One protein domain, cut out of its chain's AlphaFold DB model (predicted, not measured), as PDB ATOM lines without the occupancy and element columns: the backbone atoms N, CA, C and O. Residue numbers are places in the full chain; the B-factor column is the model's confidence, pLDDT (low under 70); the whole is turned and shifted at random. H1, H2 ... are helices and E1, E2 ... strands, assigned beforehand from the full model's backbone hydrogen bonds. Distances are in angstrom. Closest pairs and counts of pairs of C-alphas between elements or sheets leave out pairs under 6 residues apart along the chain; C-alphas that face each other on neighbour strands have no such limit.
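This is residues 22 to 163 of the 163 residues of an uncharacterized protein of Acinetobacter tjernbergiae DSM 14971 = CIP 107465 (UniProt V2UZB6). What shape does the model have? Two four-stranded sheets meet edge to face, the edge strand E6 of the first crossing over E8, E9 and E10 of the second, with H3 and H4 near where the sheets open apart. H2 covers one face of the first sheet, H1 makes a corner with it, and the hairpin of E1 and E2 has a loop, residues 25 to 37, that reaches one end of the longest axis. What is it made of? The 142 printed residues have four named helices and ten named strands, in the order E1 E2 H1 H2 E3 E4 E5 E6 H3 E7 E8 E9 E10 H4. The sheets E1 E2, E3 E4 E5 E6 and E7 E8 E9 E10 are antiparallel; the class is mixed, and the whole is compact, with a radius of gyration of the C-alphas of 15.0 A and spans of 44 by 33 by 27 A.

Where do the first elements lie? E1 is residues 22 to 24, from C-alpha 22 at (-27.289, 53.592, -51.092); E2 is 38 to 41, H1 42 to 52, and H2 54 to 67, 20.2 A long. Where are the others? E3 is residues 74 to 78, E4 81 to 86, E5 91 to 96, E6 101 to 106, 16.5 A long, and H3 107 to 114. E7 is 121 to 123, E8 127 to 131, E9 137 to 142, E10 145 to 150, 16.3 A long, and H4 155 to 161, ending at C-alpha 161 (-24.235, 35.492, -39.115).

How do the first parts stand? In the hairpin E1 and E2, N 22 and O 40 are 2.9 A apart, within hydrogen-bond range. H1 and H2 only just touch, only at the corner, with 3 pairs of C-alphas within 8 A, the closest Asp 49 and Gly 55 at 6.4 A. H2 makes two layers, a helix on one face of the sheet E3 E4 E5 E6, at a height of 8.6 A; its closest C-alphas to E3 are Ala 66 and Leu 74, 4.7 A. How are the larger sheets built? Each is a meander, every strand the antiparallel neighbour of the one before. Within hydrogen-bond range are N 83 and O 76, 2.9 A; N 84 and O 93, 2.9 A; N 94 and O 103, 2.8 A; N 122 and O 129, 2.8 A; N 130 and O 138, 2.8 A; N 148 and O 139, 2.9 A. The closest C-alphas of E6 and E8, Ile 103 and Gln 127, are 7.7 A apart. What of the helices H3 and H4? Both only graze the first sheet, and they are close but not clearly touching, the C-alphas of Gln 114 and Gln 159 being 5.4 A apart. Every O i to N i+4 pair is within range in H2 and H4, but 5 of 7 in H1 and 2 of 4 in H3.

How large is it? The two C-alphas farthest apart, of Asn 30 and Gly 119, are 45.4 A apart. Is anything cut, long or uncertain? The printed part has no cut, the link from E1 to E2 is long, and no printed residue is under 70 in pLDDT.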
ATOM      1  N   PHE A  22     -28.445  53.838 -51.933       96.12
ATOM      2  CA  PHE A  22     -27.289  53.592 -51.092       96.12
ATOM      3  C   PHE A  22     -26.475  54.876 -50.940       96.12
ATOM      4  O   PHE A  22     -26.306  55.636 -51.899       96.12
ATOM      5  N   TYR A  23     -25.986  55.126 -49.729       95.12
ATOM      6  CA  TYR A  23     -25.144  56.275 -49.416       95.12
ATOM      7  C   TYR A  23     -23.689  55.855 -49.566       95.12
ATOM      8  O   TYR A  23     -23.110  55.254 -48.668       95.12
ATOM      9  N   PHE A  24     -23.095  56.152 -50.719       96.44
ATOM     10  CA  PHE A  24     -21.731  55.735 -50.981       96.44
ATOM     11  C   PHE A  24     -20.750  56.516 -50.093       96.44
ATOM     12  O   PHE A  24     -20.797  57.756 -50.086       96.44
ATOM     13  N   PRO A  25     -19.863  55.837 -49.344       94.88
ATOM     14  CA  PRO A  25     -18.930  56.517 -48.462       94.88
ATOM     15  C   PRO A  25     -17.942  57.344 -49.278       94.88
ATOM     16  O   PRO A  25     -17.508  56.961 -50.362       94.88
ATOM     17  N   ARG A  26     -17.541  58.494 -48.740       94.88
ATOM     18  CA  ARG A  26     -16.501  59.298 -49.377       94.88
ATOM     19  C   ARG A  26     -15.154  58.602 -49.216       94.88
ATOM     20  O   ARG A  26     -14.668  58.456 -48.097       94.88
ATOM     21  N   LEU A  27     -14.538  58.238 -50.335       94.69
ATOM     22  CA  LEU A  27     -13.232  57.588 -50.352       94.69
ATOM     23  C   LEU A  27     -12.095  58.594 -50.606       94.69
ATOM     24  O   LEU A  27     -12.331  59.674 -51.160       94.69
ATOM     25  N   PRO A  28     -10.853  58.269 -50.196       93.19
ATOM     26  CA  PRO A  28      -9.679  59.071 -50.521       93.19
ATOM     27  C   PRO A  28      -9.513  59.267 -52.038       93.19
ATOM     28  O   PRO A  28      -9.789  58.332 -52.788       93.19
ATOM     29  N   PRO A  29      -8.997  60.418 -52.516       94.62
ATOM     30  CA  PRO A  29      -8.879  60.705 -53.953       94.62
ATOM     31  C   PRO A  29      -8.036  59.706 -54.756       94.62
ATOM     32  O   PRO A  29      -8.175  59.620 -55.971       94.62
ATOM     33  N   ASN A  30      -7.140  58.973 -54.094       94.88
ATOM     34  CA  ASN A  30      -6.291  57.948 -54.698       94.88
ATOM     35  C   ASN A  30      -6.927  56.545 -54.703       94.88
ATOM     36  O   ASN A  30      -6.309  55.612 -55.210       94.88
ATOM     37  N   HIS A  31      -8.122  56.367 -54.131       95.38
ATOM     38  CA  HIS A  31      -8.814  55.084 -54.152       95.38
ATOM     39  C   HIS A  31      -9.390  54.803 -55.557       95.38
ATOM     40  O   HIS A  31      -9.980  55.705 -56.150       95.38
ATOM     41  N   PRO A  32      -9.335  53.561 -56.082       94.06
ATOM     42  CA  PRO A  32      -9.886  53.211 -57.404       94.06
ATOM     43  C   PRO A  32     -11.394  53.458 -57.603       94.06
ATOM     44  O   PRO A  32     -11.898  53.364 -58.719       94.06
ATOM     45  N   LEU A  33     -12.115  53.727 -56.515       95.75
ATOM     46  CA  LEU A  33     -13.554  54.009 -56.495       95.75
ATOM     47  C   LEU A  33     -13.854  55.448 -56.048       95.75
ATOM     48  O   LEU A  33     -14.981  55.743 -55.669       95.75
ATOM     49  N   ALA A  34     -12.856  56.337 -56.034       94.50
ATOM     50  CA  ALA A  34     -13.024  57.722 -55.588       94.50
ATOM     51  C   ALA A  34     -13.976  58.542 -56.478       94.50
ATOM     52  O   ALA A  34     -14.510  59.557 -56.037       94.50
ATOM     53  N   ASP A  35     -14.186  58.113 -57.724       93.69
ATOM     54  CA  ASP A  35     -15.173  58.674 -58.649       93.69
ATOM     55  C   ASP A  35     -16.616  58.290 -58.283       93.69
ATOM     56  O   ASP A  35     -17.547  59.022 -58.623       93.69
ATOM     57  N   VAL A  36     -16.812  57.176 -57.571       94.25
ATOM     58  CA  VAL A  36     -18.122  56.747 -57.074       94.25
ATOM     59  C   VAL A  36     -18.413  57.516 -55.793       94.25
ATOM     60  O   VAL A  36     -17.691  57.407 -54.806       94.25
ATOM     61  N   GLN A  37     -19.456  58.341 -55.806       93.12
ATOM     62  CA  GLN A  37     -19.768  59.201 -54.668       93.12
ATOM     63  C   GLN A  37     -21.232  59.627 -54.635       93.12
ATOM     64  O   GLN A  37     -21.903  59.730 -55.666       93.12
ATOM     65  N   GLY A  38     -21.686  59.972 -53.431       93.94
ATOM     66  CA  GLY A  38     -23.020  60.502 -53.189       93.94
ATOM     67  C   GLY A  38     -24.055  59.405 -52.974       93.94
ATOM     68  O   GLY A  38     -23.745  58.315 -52.500       93.94
ATOM     69  N   ILE A  39     -25.308  59.728 -53.279       95.44
ATOM     70  CA  ILE A  39     -26.430  58.801 -53.134       95.44
ATOM     71  C   ILE A  39     -26.684  58.168 -54.500       95.44
ATOM     72  O   ILE A  39     -26.838  58.881 -55.493       95.44
ATOM     73  N   LEU A  40     -26.716  56.842 -54.545       96.94
ATOM     74  CA  LEU A  40     -26.784  56.054 -55.773       96.94
ATOM     75  C   LEU A  40     -28.011  55.151 -55.767       96.94
ATOM     76  O   LEU A  40     -28.426  54.681 -54.708       96.94
ATOM     77  N   HIS A  41     -28.566  54.867 -56.946       97.19
ATOM     78  CA  HIS A  41     -29.510  53.760 -57.094       97.19
ATOM     79  C   HIS A  41     -28.806  52.447 -56.753       97.19
ATOM     80  O   HIS A  41     -27.721  52.173 -57.270       97.19
ATOM     81  N   VAL A  42     -29.453  51.610 -55.941       96.44
ATOM     82  CA  VAL A  42     -28.939  50.266 -55.616       96.44
ATOM     83  C   VAL A  42     -28.745  49.430 -56.886       96.44
ATOM     84  O   VAL A  42     -27.732  48.754 -57.024       96.44
ATOM     85  N   SER A  43     -29.661  49.524 -57.858       95.75
ATOM     86  CA  SER A  43     -29.542  48.807 -59.137       95.75
ATOM     87  C   SER A  43     -28.294  49.207 -59.927       95.75
ATOM     88  O   SER A  43     -27.562  48.335 -60.385       95.75
ATOM     89  N   CYS A  44     -27.996  50.506 -60.027       96.75
ATOM     90  CA  CYS A  44     -26.800  50.983 -60.723       96.75
ATOM     91  C   CYS A  44     -25.510  50.509 -60.043       96.75
ATOM     92  O   CYS A  44     -24.534  50.213 -60.725       96.75
ATOM     93  N   LEU A  45     -25.499  50.428 -58.708       96.50
ATOM     94  CA  LEU A  45     -24.371  49.860 -57.972       96.50
ATOM     95  C   LEU A  45     -24.193  48.373 -58.267       96.50
ATOM     96  O   LEU A  45     -23.080  47.969 -58.583       96.50
ATOM     97  N   LYS A  46     -25.273  47.583 -58.246       95.31
ATOM     98  CA  LYS A  46     -25.239  46.152 -58.594       95.31
ATOM     99  C   LYS A  46     -24.719  45.908 -60.012       95.31
ATOM    100  O   LYS A  46     -23.890  45.030 -60.220       95.31
ATOM    101  N   GLU A  47     -25.158  46.709 -60.980       95.50
ATOM    102  CA  GLU A  47     -24.677  46.631 -62.367       95.50
ATOM    103  C   GLU A  47     -23.190  46.996 -62.491       95.50
ATOM    104  O   GLU A  47     -22.444  46.357 -63.233       95.50
ATOM    105  N   ALA A  48     -22.745  48.015 -61.750       95.81
ATOM    106  CA  ALA A  48     -21.357  48.464 -61.759       95.81
ATOM    107  C   ALA A  48     -20.419  47.571 -60.928       95.81
ATOM    108  O   ALA A  48     -19.202  47.637 -61.123       95.81
ATOM    109  N   ASP A  49     -20.955  46.758 -60.014       95.62
ATOM    110  CA  ASP A  49     -20.177  45.990 -59.046       95.62
ATOM    111  C   ASP A  49     -19.267  44.960 -59.712       95.62
ATOM    112  O   ASP A  49     -18.060  45.005 -59.508       95.62
ATOM    113  N   GLY A  50     -19.804  44.090 -60.571       90.06
ATOM    114  CA  GLY A  50     -19.042  43.005 -61.203       90.06
ATOM    115  C   GLY A  50     -17.679  43.427 -61.787       90.06
ATOM    116  O   GLY A  50     -16.653  42.866 -61.395       90.06
ATOM    117  N   PRO A  51     -17.614  44.422 -62.694       92.88
ATOM    118  CA  PRO A  51     -16.346  44.857 -63.279       92.88
ATOM    119  C   PRO A  51     -15.467  45.681 -62.328       92.88
ATOM    120  O   PRO A  51     -14.244  45.674 -62.472       92.88
ATOM    121  N   ARG A  52     -16.060  46.417 -61.379       95.31
ATOM    122  CA  ARG A  52     -15.337  47.379 -60.526       95.31
ATOM    123  C   ARG A  52     -15.026  46.857 -59.124       95.31
ATOM    124  O   ARG A  52     -14.256  47.499 -58.414       95.31
ATOM    125  N   LYS A  53     -15.604  45.718 -58.742       96.62
ATOM    126  CA  LYS A  53     -15.500  45.078 -57.425       96.62
ATOM    127  C   LYS A  53     -15.821  46.051 -56.292       96.62
ATOM    128  O   LYS A  53     -15.036  46.225 -55.354       96.62
ATOM    129  N   ILE A  54     -16.948  46.745 -56.419       97.44
ATOM    130  CA  ILE A  54     -17.369  47.795 -55.491       97.44
ATOM    131  C   ILE A  54     -17.659  47.190 -54.119       97.44
ATOM    132  O   ILE A  54     -17.066  47.625 -53.133       97.44
ATOM    133  N   GLY A  55     -18.511  46.169 -54.057       97.69
ATOM    134  CA  GLY A  55     -18.906  45.498 -52.827       97.69
ATOM    135  C   GLY A  55     -17.722  44.846 -52.121       97.69
ATOM    136  O   GLY A  55     -17.539  45.058 -50.926       97.69
ATOM    137  N   GLU A  56     -16.841  44.170 -52.868       97.88
ATOM    138  CA  GLU A  56     -15.594  43.595 -52.329       97.88
ATOM    139  C   GLU A  56     -14.709  44.679 -51.687       97.88
ATOM    140  O   GLU A  56     -14.149  44.486 -50.606       97.88
ATOM    141  N   SER A  57     -14.580  45.836 -52.343       97.50
ATOM    142  CA  SER A  57     -13.770  46.949 -51.836       97.50
ATOM    143  C   SER A  57     -14.377  47.565 -50.575       97.50
ATOM    144  O   SER A  57     -13.660  47.793 -49.602       97.50
ATOM    145  N   LEU A  58     -15.692  47.807 -50.567       98.00
ATOM    146  CA  LEU A  58     -16.395  48.361 -49.408       98.00
ATOM    147  C   LEU A  58     -16.370  47.401 -48.214       98.00
ATOM    148  O   LEU A  58     -16.090  47.842 -47.099       98.00
ATOM    149  N   ALA A  59     -16.563  46.099 -48.444       98.12
ATOM    150  CA  ALA A  59     -16.477  45.075 -47.409       98.12
ATOM    151  C   ALA A  59     -15.091  45.052 -46.751       98.12
ATOM    152  O   ALA A  59     -14.988  45.079 -45.524       98.12
ATOM    153  N   LYS A  60     -14.014  45.090 -47.548       98.00
ATOM    154  CA  LYS A  60     -12.639  45.154 -47.023       98.00
ATOM    155  C   LYS A  60     -12.407  46.403 -46.181       98.00
ATOM    156  O   LYS A  60     -11.926  46.284 -45.060       98.00
ATOM    157  N   ILE A  61     -12.809  47.575 -46.675       96.88
ATOM    158  CA  ILE A  61     -12.681  48.836 -45.929       96.88
ATOM    159  C   ILE A  61     -13.443  48.757 -44.600       96.88
ATOM    160  O   ILE A  61     -12.891  49.088 -43.552       96.88
ATOM    161  N   ALA A  62     -14.700  48.310 -44.624       97.56
ATOM    162  CA  ALA A  62     -15.535  48.216 -43.431       97.56
ATOM    163  C   ALA A  62     -14.955  47.247 -42.395       97.56
ATOM    164  O   ALA A  62     -14.924  47.564 -41.204       97.56
ATOM    165  N   LYS A  63     -14.457  46.095 -42.852       97.75
ATOM    166  CA  LYS A  63     -13.795  45.091 -42.021       97.75
ATOM    167  C   LYS A  63     -12.508  45.629 -41.397       97.75
ATOM    168  O   LYS A  63     -12.326  45.489 -40.190       97.75
ATOM    169  N   ASP A  64     -11.643  46.263 -42.184       96.62
ATOM    170  CA  ASP A  64     -10.372  46.806 -41.694       96.62
ATOM    171  C   ASP A  64     -10.609  47.892 -40.633       96.62
ATOM    172  O   ASP A  64      -9.961  47.892 -39.587       96.62
ATOM    173  N   LEU A  65     -11.604  48.764 -40.839       96.19
ATOM    174  CA  LEU A  65     -12.018  49.741 -39.828       96.19
ATOM    175  C   LEU A  65     -12.546  49.068 -38.552       96.19
ATOM    176  O   LEU A  65     -12.209  49.495 -37.449       96.19
ATOM    177  N   ALA A  66     -13.358  48.018 -38.690       96.75
ATOM    178  CA  ALA A  66     -13.977  47.321 -37.566       96.75
ATOM    179  C   ALA A  66     -12.967  46.542 -36.708       96.75
ATOM    180  O   ALA A  66     -13.090  46.526 -35.488       96.75
ATOM    181  N   ILE A  67     -11.935  45.941 -37.312       96.81
ATOM    182  CA  ILE A  67     -10.875  45.212 -36.586       96.81
ATOM    183  C   ILE A  67     -10.130  46.116 -35.602       96.81
ATOM    184  O   ILE A  67      -9.674  45.663 -34.553       96.81
ATOM    185  N   HIS A  68      -9.999  47.396 -35.937       95.25
ATOM    186  CA  HIS A  68      -9.284  48.372 -35.122       95.25
ATOM    187  C   HIS A  68     -10.206  49.214 -34.232       95.25
ATOM    188  O   HIS A  68      -9.720  50.062 -33.480       95.25
ATOM    189  N   SER A  69     -11.520  48.995 -34.298       94.81
ATOM    190  CA  SER A  69     -12.504  49.777 -33.558       94.81
ATOM    191  C   SER A  69     -12.799  49.161 -32.194       94.81
ATOM    192  O   SER A  69     -13.117  47.980 -32.088       94.81
ATOM    193  N   GLN A  70     -12.731  49.979 -31.143       93.88
ATOM    194  CA  GLN A  70     -13.136  49.569 -29.793       93.88
ATOM    195  C   GLN A  70     -14.639  49.743 -29.550       93.88
ATOM    196  O   GLN A  70     -15.193  49.025 -28.729       93.88
ATOM    197  N   SER A  71     -15.289  50.683 -30.241       94.12
ATOM    198  CA  SER A  71     -16.720  50.985 -30.077       94.12
ATOM    199  C   SER A  71     -17.611  50.247 -31.074       94.12
ATOM    200  O   SER A  71     -18.787  50.019 -30.796       94.12
ATOM    201  N   VAL A  72     -17.046  49.882 -32.230       96.38
ATOM    202  CA  VAL A  72     -17.736  49.182 -33.323       96.38
ATOM    203  C   VAL A  72     -16.908  47.978 -33.803       96.38
ATOM    204  O   VAL A  72     -16.481  47.961 -34.964       96.38
ATOM    205  N   PRO A  73     -16.562  47.016 -32.918       96.94
ATOM    206  CA  PRO A  73     -15.707  45.893 -33.284       96.94
ATOM    207  C   PRO A  73     -16.353  44.980 -34.332       96.94
ATOM    208  O   PRO A  73     -17.576  44.867 -34.439       96.94
ATOM    209  N   LEU A  74     -15.500  44.298 -35.098       97.56
ATOM    210  CA  LEU A  74     -15.914  43.261 -36.041       97.56
ATOM    211  C   LEU A  74     -16.490  42.049 -35.288       97.56
ATOM    212  O   LEU A  74     -15.847  41.534 -34.376       97.56
ATOM    213  N   ILE A  75     -17.652  41.561 -35.725       96.19
ATOM    214  CA  ILE A  75     -18.234  40.289 -35.273       96.19
ATOM    215  C   ILE A  75     -17.856  39.184 -36.259       96.19
ATOM    216  O   ILE A  75     -17.218  38.199 -35.893       96.19
ATOM    217  N   SER A  76     -18.229  39.357 -37.528       95.81
ATOM    218  CA  SER A  76     -18.018  38.365 -38.579       95.81
ATOM    219  C   SER A  76     -17.921  39.021 -39.958       95.81
ATOM    220  O   SER A  76     -18.266  40.190 -40.153       95.81
ATOM    221  N   TRP A  77     -17.389  38.269 -40.919       95.81
ATOM    222  CA  TRP A  77     -17.295  38.659 -42.322       95.81
ATOM    223  C   TRP A  77     -17.542  37.426 -43.192       95.81
ATOM    224  O   TRP A  77     -16.846  36.424 -43.035       95.81
ATOM    225  N   ASP A  78     -18.511  37.514 -44.102       95.56
ATOM    226  CA  ASP A  78     -18.851  36.460 -45.055       95.56
ATOM    227  C   ASP A  78     -19.192  37.067 -46.423       95.56
ATOM    228  O   ASP A  78     -20.103  37.884 -46.540       95.56
ATOM    229  N   GLY A  79     -18.454  36.694 -47.471       95.69
ATOM    230  CA  GLY A  79     -18.606  37.302 -48.797       95.69
ATOM    231  C   GLY A  79     -18.364  38.815 -48.774       95.69
ATOM    232  O   GLY A  79     -17.328  39.270 -48.283       95.69
ATOM    233  N   ASN A  80     -19.314  39.606 -49.279       97.75
ATOM    234  CA  ASN A  80     -19.285  41.070 -49.149       97.75
ATOM    235  C   ASN A  80     -20.219  41.580 -48.034       97.75
ATOM    236  O   ASN A  80     -20.651  42.731 -48.078       97.75
ATOM    237  N   ILE A  81     -20.513  40.748 -47.029       97.75
ATOM    238  CA  ILE A  81     -21.350  41.103 -45.878       97.75
ATOM    239  C   ILE A  81     -20.491  41.197 -44.615       97.75
ATOM    240  O   ILE A  81     -19.842  40.230 -44.215       97.75
ATOM    241  N   VAL A  82     -20.488  42.362 -43.968       98.06
ATOM    242  CA  VAL A  82     -19.680  42.636 -42.768       98.06
ATOM    243  C   VAL A  82     -20.588  42.899 -41.579       98.06
ATOM    244  O   VAL A  82     -21.439  43.785 -41.639       98.06
ATOM    245  N   LEU A  83     -20.381  42.173 -40.480       97.69
ATOM    246  CA  LEU A  83     -21.115  42.384 -39.236       97.69
ATOM    247  C   LEU A  83     -20.251  43.086 -38.203       97.69
ATOM    248  O   LEU A  83     -19.123  42.672 -37.923       97.69
ATOM    249  N   ARG A  84     -20.810  44.131 -37.598       97.38
ATOM    250  CA  ARG A  84     -20.145  44.933 -36.572       97.38
ATOM    251  C   ARG A  84     -21.061  45.164 -35.384       97.38
ATOM    252  O   ARG A  84     -22.281  45.220 -35.526       97.38
ATOM    253  N   ASP A  85     -20.467  45.322 -34.217       96.19
ATOM    254  CA  ASP A  85     -21.193  45.507 -32.967       96.19
ATOM    255  C   ASP A  85     -21.123  46.957 -32.499       96.19
ATOM    256  O   ASP A  85     -20.093  47.385 -32.001       96.19
ATOM    257  N   HIS A  86     -22.202  47.724 -32.614       94.69
ATOM    258  CA  HIS A  86     -22.267  49.067 -32.035       94.69
ATOM    259  C   HIS A  86     -22.571  48.954 -30.543       94.69
ATOM    260  O   HIS A  86     -23.735  48.955 -30.125       94.69
ATOM    261  N   LEU A  87     -21.510  48.847 -29.739       91.25
ATOM    262  CA  LEU A  87     -21.595  48.595 -28.297       91.25
ATOM    263  C   LEU A  87     -22.402  49.676 -27.569       91.25
ATOM    264  O   LEU A  87     -23.282  49.352 -26.771       91.25
ATOM    265  N   ASP A  88     -22.147  50.942 -27.898       91.12
ATOM    266  CA  ASP A  88     -22.786  52.096 -27.254       91.12
ATOM    267  C   ASP A  88     -24.283  52.209 -27.593       91.12
ATOM    268  O   ASP A  88     -25.078  52.693 -26.787       91.12
ATOM    269  N   GLU A  89     -24.687  51.730 -28.771       90.44
ATOM    270  CA  GLU A  89     -26.079  51.780 -29.237       90.44
ATOM    271  C   GLU A  89     -26.856  50.492 -28.929       90.44
ATOM    272  O   GLU A  89     -28.080  50.448 -29.076       90.44
ATOM    273  N   SER A  90     -26.167  49.439 -28.477       94.06
ATOM    274  CA  SER A  90     -26.716  48.096 -28.279       94.06
ATOM    275  C   SER A  90     -27.332  47.509 -29.561       94.06
ATOM    276  O   SER A  90     -28.449  46.973 -29.562       94.06
ATOM    277  N   ARG A  91     -26.609  47.611 -30.685       96.06
ATOM    278  CA  ARG A  91     -27.076  47.150 -32.004       96.06
ATOM    279  C   ARG A  91     -25.993  46.382 -32.747       96.06
ATOM    280  O   ARG A  91     -24.828  46.749 -32.703       96.06
ATOM    281  N   ILE A  92     -26.403  45.356 -33.482       96.31
ATOM    282  CA  ILE A  92     -25.574  44.724 -34.505       96.31
ATOM    283  C   ILE A  92     -25.892  45.394 -35.835       96.31
ATOM    284  O   ILE A  92     -27.054  45.517 -36.217       96.31
ATOM    285  N   GLU A  93     -24.863  45.827 -36.540       96.75
ATOM    286  CA  GLU A  93     -24.971  46.356 -37.889       96.75
ATOM    287  C   GLU A  93     -24.498  45.300 -38.885       96.75
ATOM    288  O   GLU A  93     -23.392  44.773 -38.765       96.75
ATOM    289  N   VAL A  94     -25.345  45.005 -39.864       97.50
ATOM    290  CA  VAL A  94     -25.043  44.153 -41.013       97.50
ATOM    291  C   VAL A  94     -24.874  45.074 -42.214       97.50
ATOM    292  O   VAL A  94     -25.839  45.678 -42.681       97.50
ATOM    293  N   LEU A  95     -23.648  45.199 -42.701       97.75
ATOM    294  CA  LEU A  95     -23.338  45.917 -43.929       97.75
ATOM    295  C   LEU A  95     -23.337  44.914 -45.073       97.75
ATOM    296  O   LEU A  95     -22.375  44.164 -45.235       97.75
ATOM    297  N   ASP A  96     -24.419  44.879 -45.838       97.50
ATOM    298  CA  ASP A  96     -24.573  43.983 -46.975       97.50
ATOM    299  C   ASP A  96     -24.197  44.727 -48.258       97.50
ATOM    300  O   ASP A  96     -24.994  45.474 -48.833       97.50
ATOM    301  N   PHE A  97     -22.958  44.538 -48.711       97.88
ATOM    302  CA  PHE A  97     -22.478  45.125 -49.959       97.88
ATOM    303  C   PHE A  97     -22.709  44.224 -51.182       97.88
ATOM    304  O   PHE A  97     -22.263  44.570 -52.273       97.88
ATOM    305  N   GLU A  98     -23.397  43.089 -51.025       96.62
ATOM    306  CA  GLU A  98     -23.895  42.272 -52.141       96.62
ATOM    307  C   GLU A  98     -25.232  42.848 -52.634       96.62
ATOM    308  O   GLU A  98     -25.460  43.002 -53.836       96.62
ATOM    309  N   ASP A  99     -26.086  43.267 -51.697       96.19
ATOM    310  CA  ASP A  99     -27.362  43.923 -51.977       96.19
ATOM    311  C   ASP A  99     -27.344  45.456 -51.785       96.19
ATOM    312  O   ASP A  99     -28.345  46.122 -52.061       96.19
ATOM    313  N   PHE A 100     -26.194  46.028 -51.406       96.50
ATOM    314  CA  PHE A 100     -25.968  47.457 -51.124       96.50
ATOM    315  C   PHE A 100     -27.001  48.038 -50.155       96.50
ATOM    316  O   PHE A 100     -27.714  49.001 -50.461       96.50
ATOM    317  N   CYS A 101     -27.074  47.453 -48.963       95.56
ATOM    318  CA  CYS A 101     -27.927  47.917 -47.881       95.56
ATOM    319  C   CYS A 101     -27.244  47.779 -46.515       95.56
ATOM    320  O   CYS A 101     -26.218  47.119 -46.361       95.56
ATOM    321  N   GLU A 102     -27.830  48.425 -45.512       95.75
ATOM    322  CA  GLU A 102     -27.372  48.354 -44.128       95.75
ATOM    323  C   GLU A 102     -28.559  47.934 -43.265       95.75
ATOM    324  O   GLU A 102     -29.617  48.565 -43.318       95.75
ATOM    325  N   ILE A 103     -28.405  46.874 -42.476       96.44
ATOM    326  CA  ILE A 103     -29.430  46.387 -41.552       96.44
ATOM    327  C   ILE A 103     -28.954  46.674 -40.139       96.44
ATOM    328  O   ILE A 103     -27.894  46.213 -39.723       96.44
ATOM    329  N   SER A 104     -29.754  47.406 -39.375       95.38
ATOM    330  CA  SER A 104     -29.417  47.733 -37.996       95.38
ATOM    331  C   SER A 104     -30.318  46.954 -37.044       95.38
ATOM    332  O   SER A 104     -31.499  47.265 -36.919       95.38
ATOM    333  N   ILE A 105     -29.781  45.955 -36.351       96.75
ATOM    334  CA  ILE A 105     -30.525  44.991 -35.532       96.75
ATOM    335  C   ILE A 105     -30.321  45.311 -34.044       96.75
ATOM    336  O   ILE A 105     -29.218  45.129 -33.527       96.75
ATOM    337  N   PRO A 106     -31.354  45.754 -33.304       96.50
ATOM    338  CA  PRO A 106     -31.251  45.898 -31.854       96.50
ATOM    339  C   PRO A 106     -30.903  44.568 -31.178       96.50
ATOM    340  O   PRO A 106     -31.535  43.544 -31.443       96.50
ATOM    341  N   ARG A 107     -29.962  44.575 -30.230       94.50
ATOM    342  CA  ARG A 107     -29.569  43.356 -29.500       94.50
ATOM    343  C   ARG A 107     -30.745  42.693 -28.777       94.50
ATOM    344  O   ARG A 107     -30.811  41.471 -28.690       94.50
ATOM    345  N   SER A 108     -31.716  43.490 -28.330       94.75
ATOM    346  CA  SER A 108     -32.932  43.024 -27.650       94.75
ATOM    347  C   SER A 108     -33.836  42.123 -28.498       94.75
ATOM    348  O   SER A 108     -34.687  41.435 -27.936       94.75
ATOM    349  N   ILE A 109     -33.669  42.099 -29.824       95.44
ATOM    350  CA  ILE A 109     -34.488  41.284 -30.730       95.44
ATOM    351  C   ILE A 109     -33.717  40.133 -31.387       95.44
ATOM    352  O   ILE A 109     -34.304  39.416 -32.195       95.44
ATOM    353  N   LEU A 110     -32.440  39.913 -31.045       93.81
ATOM    354  CA  LEU A 110     -31.631  38.850 -31.659       93.81
ATOM    355  C   LEU A 110     -32.248  37.465 -31.458       93.81
ATOM    356  O   LEU A 110     -32.382  36.718 -32.420       93.81
ATOM    357  N   GLY A 111     -32.748  37.166 -30.255       94.00
ATOM    358  CA  GLY A 111     -33.451  35.904 -30.002       94.00
ATOM    359  C   GLY A 111     -34.717  35.738 -30.856       94.00
ATOM    360  O   GLY A 111     -35.040  34.629 -31.274       94.00
ATOM    361  N   LYS A 112     -35.414  36.839 -31.184       94.56
ATOM    362  CA  LYS A 112     -36.555  36.804 -32.111       94.56
ATOM    363  C   LYS A 112     -36.094  36.533 -33.544       94.56
ATOM    364  O   LYS A 112     -36.753  35.775 -34.239       94.56
ATOM    365  N   LEU A 113     -34.984  37.134 -33.974       94.81
ATOM    366  CA  LEU A 113     -34.412  36.914 -35.304       94.81
ATOM    367  C   LEU A 113     -33.912  35.469 -35.484       94.81
ATOM    368  O   LEU A 113     -34.204  34.836 -36.497       94.81
ATOM    369  N   GLN A 114     -33.242  34.915 -34.473       93.88
ATOM    370  CA  GLN A 114     -32.787  33.520 -34.462       93.88
ATOM    371  C   GLN A 114     -33.956  32.523 -34.513       93.88
ATOM    372  O   GLN A 114     -33.854  31.484 -35.155       93.88
ATOM    373  N   ALA A 115     -35.089  32.845 -33.883       95.06
ATOM    374  CA  ALA A 115     -36.291  32.006 -33.891       95.06
ATOM    375  C   ALA A 115     -37.268  32.307 -35.045       95.06
ATOM    376  O   ALA A 115     -38.348  31.708 -35.098       95.06
ATOM    377  N   ALA A 116     -36.923  33.249 -35.926       95.56
ATOM    378  CA  ALA A 116     -37.830  33.765 -36.937       95.56
ATOM    379  C   ALA A 116     -38.216  32.708 -37.972       95.56
ATOM    380  O   ALA A 116     -37.434  31.814 -38.308       95.56
ATOM    381  N   ARG A 117     -39.438  32.828 -38.490       95.00
ATOM    382  CA  ARG A 117     -40.019  31.888 -39.455       95.00
ATOM    383  C   ARG A 117     -40.383  32.570 -40.765       95.00
ATOM    384  O   ARG A 117     -40.532  33.787 -40.848       95.00
ATOM    385  N   LEU A 118     -40.558  31.746 -41.791       95.56
ATOM    386  CA  LEU A 118     -41.037  32.176 -43.102       95.56
ATOM    387  C   LEU A 118     -42.387  32.897 -42.982       95.56
ATOM    388  O   LEU A 118     -43.266  32.469 -42.232       95.56
ATOM    389  N   GLY A 119     -42.549  33.990 -43.725       95.25
ATOM    390  CA  GLY A 119     -43.745  34.834 -43.699       95.25
ATOM    391  C   GLY A 119     -43.817  35.835 -42.542       95.25
ATOM    392  O   GLY A 119     -44.785  36.591 -42.469       95.25
ATOM    393  N   GLU A 120     -42.847  35.850 -41.625       96.75
ATOM    394  CA  GLU A 120     -42.833  36.806 -40.518       96.75
ATOM    395  C   GLU A 120     -42.276  38.175 -40.928       96.75
ATOM    396  O   GLU A 120     -41.662  38.369 -41.977       96.75
ATOM    397  N   SER A 121     -42.497  39.170 -40.073       97.38
ATOM    398  CA  SER A 121     -41.858  40.478 -40.195       97.38
ATOM    399  C   SER A 121     -41.333  40.937 -38.840       97.38
ATOM    400  O   SER A 121     -41.983  40.780 -37.797       97.38
ATOM    401  N   ILE A 122     -40.132  41.507 -38.843       97.31
ATOM    402  CA  ILE A 122     -39.416  41.925 -37.642       97.31
ATOM    403  C   ILE A 122     -39.133  43.415 -37.741       97.31
ATOM    404  O   ILE A 122     -38.441  43.883 -38.637       97.31
ATOM    405  N   VAL A 123     -39.665  44.175 -36.788       96.75
ATOM    406  CA  VAL A 123     -39.403  45.611 -36.695       96.75
ATOM    407  C   VAL A 123     -38.035  45.821 -36.053       96.75
ATOM    408  O   VAL A 123     -37.814  45.414 -34.915       96.75
ATOM    409  N   LEU A 124     -37.142  46.495 -36.775       95.62
ATOM    410  CA  LEU A 124     -35.776  46.821 -36.355       95.62
ATOM    411  C   LEU A 124     -35.636  48.303 -35.947       95.62
ATOM    412  O   LEU A 124     -34.539  48.817 -35.742       95.62
ATOM    413  N   GLY A 125     -36.753  49.027 -35.840       92.25
ATOM    414  CA  GLY A 125     -36.809  50.468 -35.589       92.25
ATOM    415  C   GLY A 125     -37.339  51.204 -36.816       92.25
ATOM    416  O   GLY A 125     -38.513  51.061 -37.168       92.25
ATOM    417  N   MET A 126     -36.465  51.967 -37.480       93.94
ATOM    418  CA  MET A 126     -36.786  52.637 -38.751       93.94
ATOM    419  C   MET A 126     -36.817  51.683 -39.947       93.94
ATOM    420  O   MET A 126     -37.138  52.113 -41.052       93.94
ATOM    421  N   GLN A 127     -36.510  50.408 -39.714       96.81
ATOM    422  CA  GLN A 127     -36.533  49.357 -40.715       96.81
ATOM    423  C   GLN A 127     -37.494  48.240 -40.300       96.81
ATOM    424  O   GLN A 127     -37.704  48.003 -39.102       96.81
ATOM    425  N   ILE A 128     -38.067  47.547 -41.277       97.94
ATOM    426  CA  ILE A 128     -38.785  46.287 -41.089       97.94
ATOM    427  C   ILE A 128     -38.120  45.251 -41.988       97.94
ATOM    428  O   ILE A 128     -37.969  45.468 -43.185       97.94
ATOM    429  N   LEU A 129     -37.703  44.138 -41.393       98.06
ATOM    430  CA  LEU A 129     -37.219  42.977 -42.123       98.06
ATOM    431  C   LEU A 129     -38.400  42.042 -42.370       98.06
ATOM    432  O   LEU A 129     -38.960  41.493 -41.417       98.06
ATOM    433  N   HIS A 130     -38.781  41.875 -43.626       98.12
ATOM    434  CA  HIS A 130     -39.789  40.919 -44.056       98.12
ATOM    435  C   HIS A 130     -39.103  39.628 -44.483       98.12
ATOM    436  O   HIS A 130     -38.129  39.649 -45.233       98.12
ATOM    437  N   ILE A 131     -39.619  38.506 -43.997       97.50
ATOM    438  CA  ILE A 131     -39.160  37.169 -44.350       97.50
ATOM    439  C   ILE A 131     -40.226  36.581 -45.262       97.50
ATOM    440  O   ILE A 131     -41.350  36.323 -44.830       97.50
ATOM    441  N   THR A 132     -39.905  36.379 -46.530       95.56
ATOM    442  CA  THR A 132     -40.862  35.849 -47.503       95.56
ATOM    443  C   THR A 132     -41.106  34.349 -47.287       95.56
ATOM    444  O   THR A 132     -40.425  33.677 -46.508       95.56
ATOM    445  N   GLN A 133     -42.111  33.797 -47.971       94.75
ATOM    446  CA  GLN A 133     -42.460  32.371 -47.866       94.75
ATOM    447  C   GLN A 133     -41.396  31.435 -48.461       94.75
ATOM    448  O   GLN A 133     -41.353  30.263 -48.107       94.75
ATOM    449  N   ASP A 134     -40.538  31.937 -49.346       93.50
ATOM    450  CA  ASP A 134     -39.412  31.212 -49.947       93.50
ATOM    451  C   ASP A 134     -38.073  31.460 -49.224       93.50
ATOM    452  O   ASP A 134     -37.045  30.925 -49.631       93.50
ATOM    453  N   GLY A 135     -38.074  32.223 -48.123       91.56
ATOM    454  CA  GLY A 135     -36.895  32.453 -47.279       91.56
ATOM    455  C   GLY A 135     -35.977  33.584 -47.736       91.56
ATOM    456  O   GLY A 135     -34.937  33.803 -47.102       91.56
ATOM    457  N   THR A 136     -36.357  34.317 -48.784       95.44
ATOM    458  CA  THR A 136     -35.715  35.589 -49.131       95.44
ATOM    459  C   THR A 136     -36.069  36.670 -48.113       95.44
ATOM    460  O   THR A 136     -37.033  36.553 -47.347       95.44
ATOM    461  N   LEU A 137     -35.254  37.720 -48.075       97.50
ATOM    462  CA  LEU A 137     -35.460  38.843 -47.176       97.50
ATOM    463  C   LEU A 137     -35.769  40.107 -47.974       97.50
ATOM    464  O   LEU A 137     -35.161  40.380 -49.009       97.50
ATOM    465  N   GLU A 138     -36.684  40.915 -47.453       97.81
ATOM    466  CA  GLU A 138     -36.912  42.278 -47.922       97.81
ATOM    467  C   GLU A 138     -36.736  43.245 -46.755       97.81
ATOM    468  O   GLU A 138     -37.260  43.032 -45.660       97.81
ATOM    469  N   LEU A 139     -35.997  44.325 -46.984       97.69
ATOM    470  CA  LEU A 139     -35.771  45.367 -45.996       97.69
ATOM    471  C   LEU A 139     -36.562  46.616 -46.382       97.69
ATOM    472  O   LEU A 139     -36.192  47.335 -47.311       97.69
ATOM    473  N   GLU A 140     -37.632  46.890 -45.647       97.69
ATOM    474  CA  GLU A 140     -38.355  48.157 -45.719       97.69
ATOM    475  C   GLU A 140     -37.631  49.195 -44.859       97.69
ATOM    476  O   GLU A 140     -37.455  49.000 -43.657       97.69
ATOM    477  N   SER A 141     -37.243  50.324 -45.448       95.94
ATOM    478  CA  SER A 141     -36.844  51.535 -44.728       95.94
ATOM    479  C   SER A 141     -38.034  52.484 -44.646       95.94
ATOM    480  O   SER A 141     -38.747  52.645 -45.632       95.94
ATOM    481  N   LYS A 142     -38.253  53.136 -43.499       92.94
ATOM    482  CA  LYS A 142     -39.385  54.061 -43.284       92.94
ATOM    483  C   LYS A 142     -39.057  55.522 -43.575       92.94
ATOM    484  O   LYS A 142     -39.956  56.309 -43.867       92.94
ATOM    485  N   ALA A 143     -37.791  55.919 -43.446       89.06
ATOM    486  CA  ALA A 143     -37.363  57.305 -43.620       89.06
ATOM    487  C   ALA A 143     -35.931  57.370 -44.177       89.06
ATOM    488  O   ALA A 143     -34.971  57.290 -43.412       89.06
ATOM    489  N   PRO A 144     -35.764  57.547 -45.497       87.94
ATOM    490  CA  PRO A 144     -36.814  57.622 -46.526       87.94
ATOM    491  C   PRO A 144     -37.555  56.279 -46.724       87.94
ATOM    492  O   PRO A 144     -36.968  55.232 -46.462       87.94
ATOM    493  N   PRO A 145     -38.802  56.293 -47.227       92.75
ATOM    494  CA  PRO A 145     -39.517  55.072 -47.568       92.75
ATOM    495  C   PRO A 145     -38.933  54.419 -48.828       92.75
ATOM    496  O   PRO A 145     -38.873  55.076 -49.869       92.75
ATOM    497  N   PHE A 146     -38.507  53.158 -48.738       95.12
ATOM    498  CA  PHE A 146     -38.195  52.266 -49.870       95.12
ATOM    499  C   PHE A 146     -38.056  50.814 -49.384       95.12
ATOM    500  O   PHE A 146     -37.889  50.582 -48.189       95.12
ATOM    501  N   VAL A 147     -38.076  49.849 -50.307       96.25
ATOM    502  CA  VAL A 147     -37.872  48.420 -50.010       96.25
ATOM    503  C   VAL A 147     -36.726  47.867 -50.850       96.25
ATOM    504  O   VAL A 147     -36.707  48.075 -52.061       96.25
ATOM    505  N   VAL A 148     -35.786  47.157 -50.227       95.44
ATOM    506  CA  VAL A 148     -34.694  46.444 -50.914       95.44
ATOM    507  C   VAL A 148     -34.908  44.945 -50.777       95.44
ATOM    508  O   VAL A 148     -35.052  44.451 -49.664       95.44
ATOM    509  N   CYS A 149     -34.901  44.223 -51.896       95.19
ATOM    510  CA  CYS A 149     -34.840  42.763 -51.887       95.19
ATOM    511  C   CYS A 149     -33.384  42.320 -51.692       95.19
ATOM    512  O   CYS A 149     -32.503  42.753 -52.445       95.19
ATOM    513  N   LEU A 150     -33.154  41.477 -50.686       94.81
ATOM    514  CA  LEU A 150     -31.844  40.942 -50.330       94.81
ATOM    515  C   LEU A 150     -31.671  39.575 -50.988       94.81
ATOM    516  O   LEU A 150     -31.976  38.525 -50.421       94.81
ATOM    517  N   SER A 151     -31.260  39.610 -52.250       89.25
ATOM    518  CA  SER A 151     -31.140  38.418 -53.086       89.25
ATOM    519  C   SER A 151     -30.008  37.483 -52.658       89.25
ATOM    520  O   SER A 151     -30.066  36.290 -52.956       89.25
ATOM    521  N   ALA A 152     -28.998  38.001 -51.956       86.31
ATOM    522  CA  ALA A 152     -27.835  37.237 -51.529       86.31
ATOM    523  C   ALA A 152     -27.849  36.901 -50.024       86.31
ATOM    524  O   ALA A 152     -27.225  35.923 -49.593       86.31
ATOM    525  N   LEU A 153     -28.610  37.652 -49.221       92.94
ATOM    526  CA  LEU A 153     -28.797  37.414 -47.791       92.94
ATOM    527  C   LEU A 153     -30.178  36.798 -47.503       92.94
ATOM    528  O   LEU A 153     -31.153  37.493 -47.237       92.94
ATOM    529  N   GLY A 154     -30.253  35.465 -47.530       93.94
ATOM    530  CA  GLY A 154     -31.442  34.720 -47.096       93.94
ATOM    531  C   GLY A 154     -31.538  34.572 -45.572       93.94
ATOM    532  O   GLY A 154     -30.548  34.749 -44.857       93.94
ATOM    533  N   LEU A 155     -32.714  34.168 -45.070       94.50
ATOM    534  CA  LEU A 155     -32.964  34.012 -43.628       94.50
ATOM    535  C   LEU A 155     -31.909  33.141 -42.932       94.50
ATOM    536  O   LEU A 155     -31.359  33.549 -41.914       94.50
ATOM    537  N   SER A 156     -31.606  31.962 -43.482       94.38
ATOM    538  CA  SER A 156     -30.654  31.030 -42.865       94.38
ATOM    539  C   SER A 156     -29.246  31.614 -42.766       94.38
ATOM    540  O   SER A 156     -28.586  31.432 -41.748       94.38
ATOM    541  N   ARG A 157     -28.801  32.350 -43.793       95.25
ATOM    542  CA  ARG A 157     -27.493  33.018 -43.790       95.25
ATOM    543  C   ARG A 157     -27.468  34.139 -42.755       95.25
ATOM    544  O   ARG A 157     -26.532  34.212 -41.971       95.25
ATOM    545  N   LEU A 158     -28.521  34.958 -42.686       95.19
ATOM    546  CA  LEU A 158     -28.622  36.003 -41.666       95.19
ATOM    547  C   LEU A 158     -28.604  35.415 -40.249       95.19
ATOM    548  O   LEU A 158     -27.883  35.929 -39.404       95.19
ATOM    549  N   GLN A 159     -29.354  34.339 -39.998       94.50
ATOM    550  CA  GLN A 159     -29.387  33.665 -38.695       94.50
ATOM    551  C   GLN A 159     -28.011  33.137 -38.281       94.50
ATOM    552  O   GLN A 159     -27.617  33.362 -37.144       94.50
ATOM    553  N   GLN A 160     -27.271  32.513 -39.201       93.56
ATOM    554  CA  GLN A 160     -25.902  32.043 -38.955       93.56
ATOM    555  C   GLN A 160     -24.929  33.188 -38.663       93.56
ATOM    556  O   GLN A 160     -24.010  33.033 -37.868       93.56
ATOM    557  N   LEU A 161     -25.110  34.340 -39.313       92.50
ATOM    558  CA  LEU A 161     -24.235  35.492 -39.115       92.50
ATOM    559  C   LEU A 161     -24.419  36.139 -37.734       92.50
ATOM    560  O   LEU A 161     -23.456  36.689 -37.203       92.50
ATOM    561  N   VAL A 162     -25.629  36.083 -37.167       89.56
ATOM    562  CA  VAL A 162     -25.973  36.701 -35.870       89.56
ATOM    563  C   VAL A 162     -26.031  35.711 -34.694       89.56
ATOM    564  O   VAL A 162     -26.550  36.068 -33.632       89.56
ATOM    565  N   GLU A 163     -25.581  34.472 -34.894       82.94
ATOM    566  CA  GLU A 163     -25.415  33.457 -33.839       82.94
ATOM    567  C   GLU A 163     -24.212  33.778 -32.939       82.94
ATOM    568  O   GLU A 163     -24.404  33.743 -31.700       82.94
TER     569      GLU A 163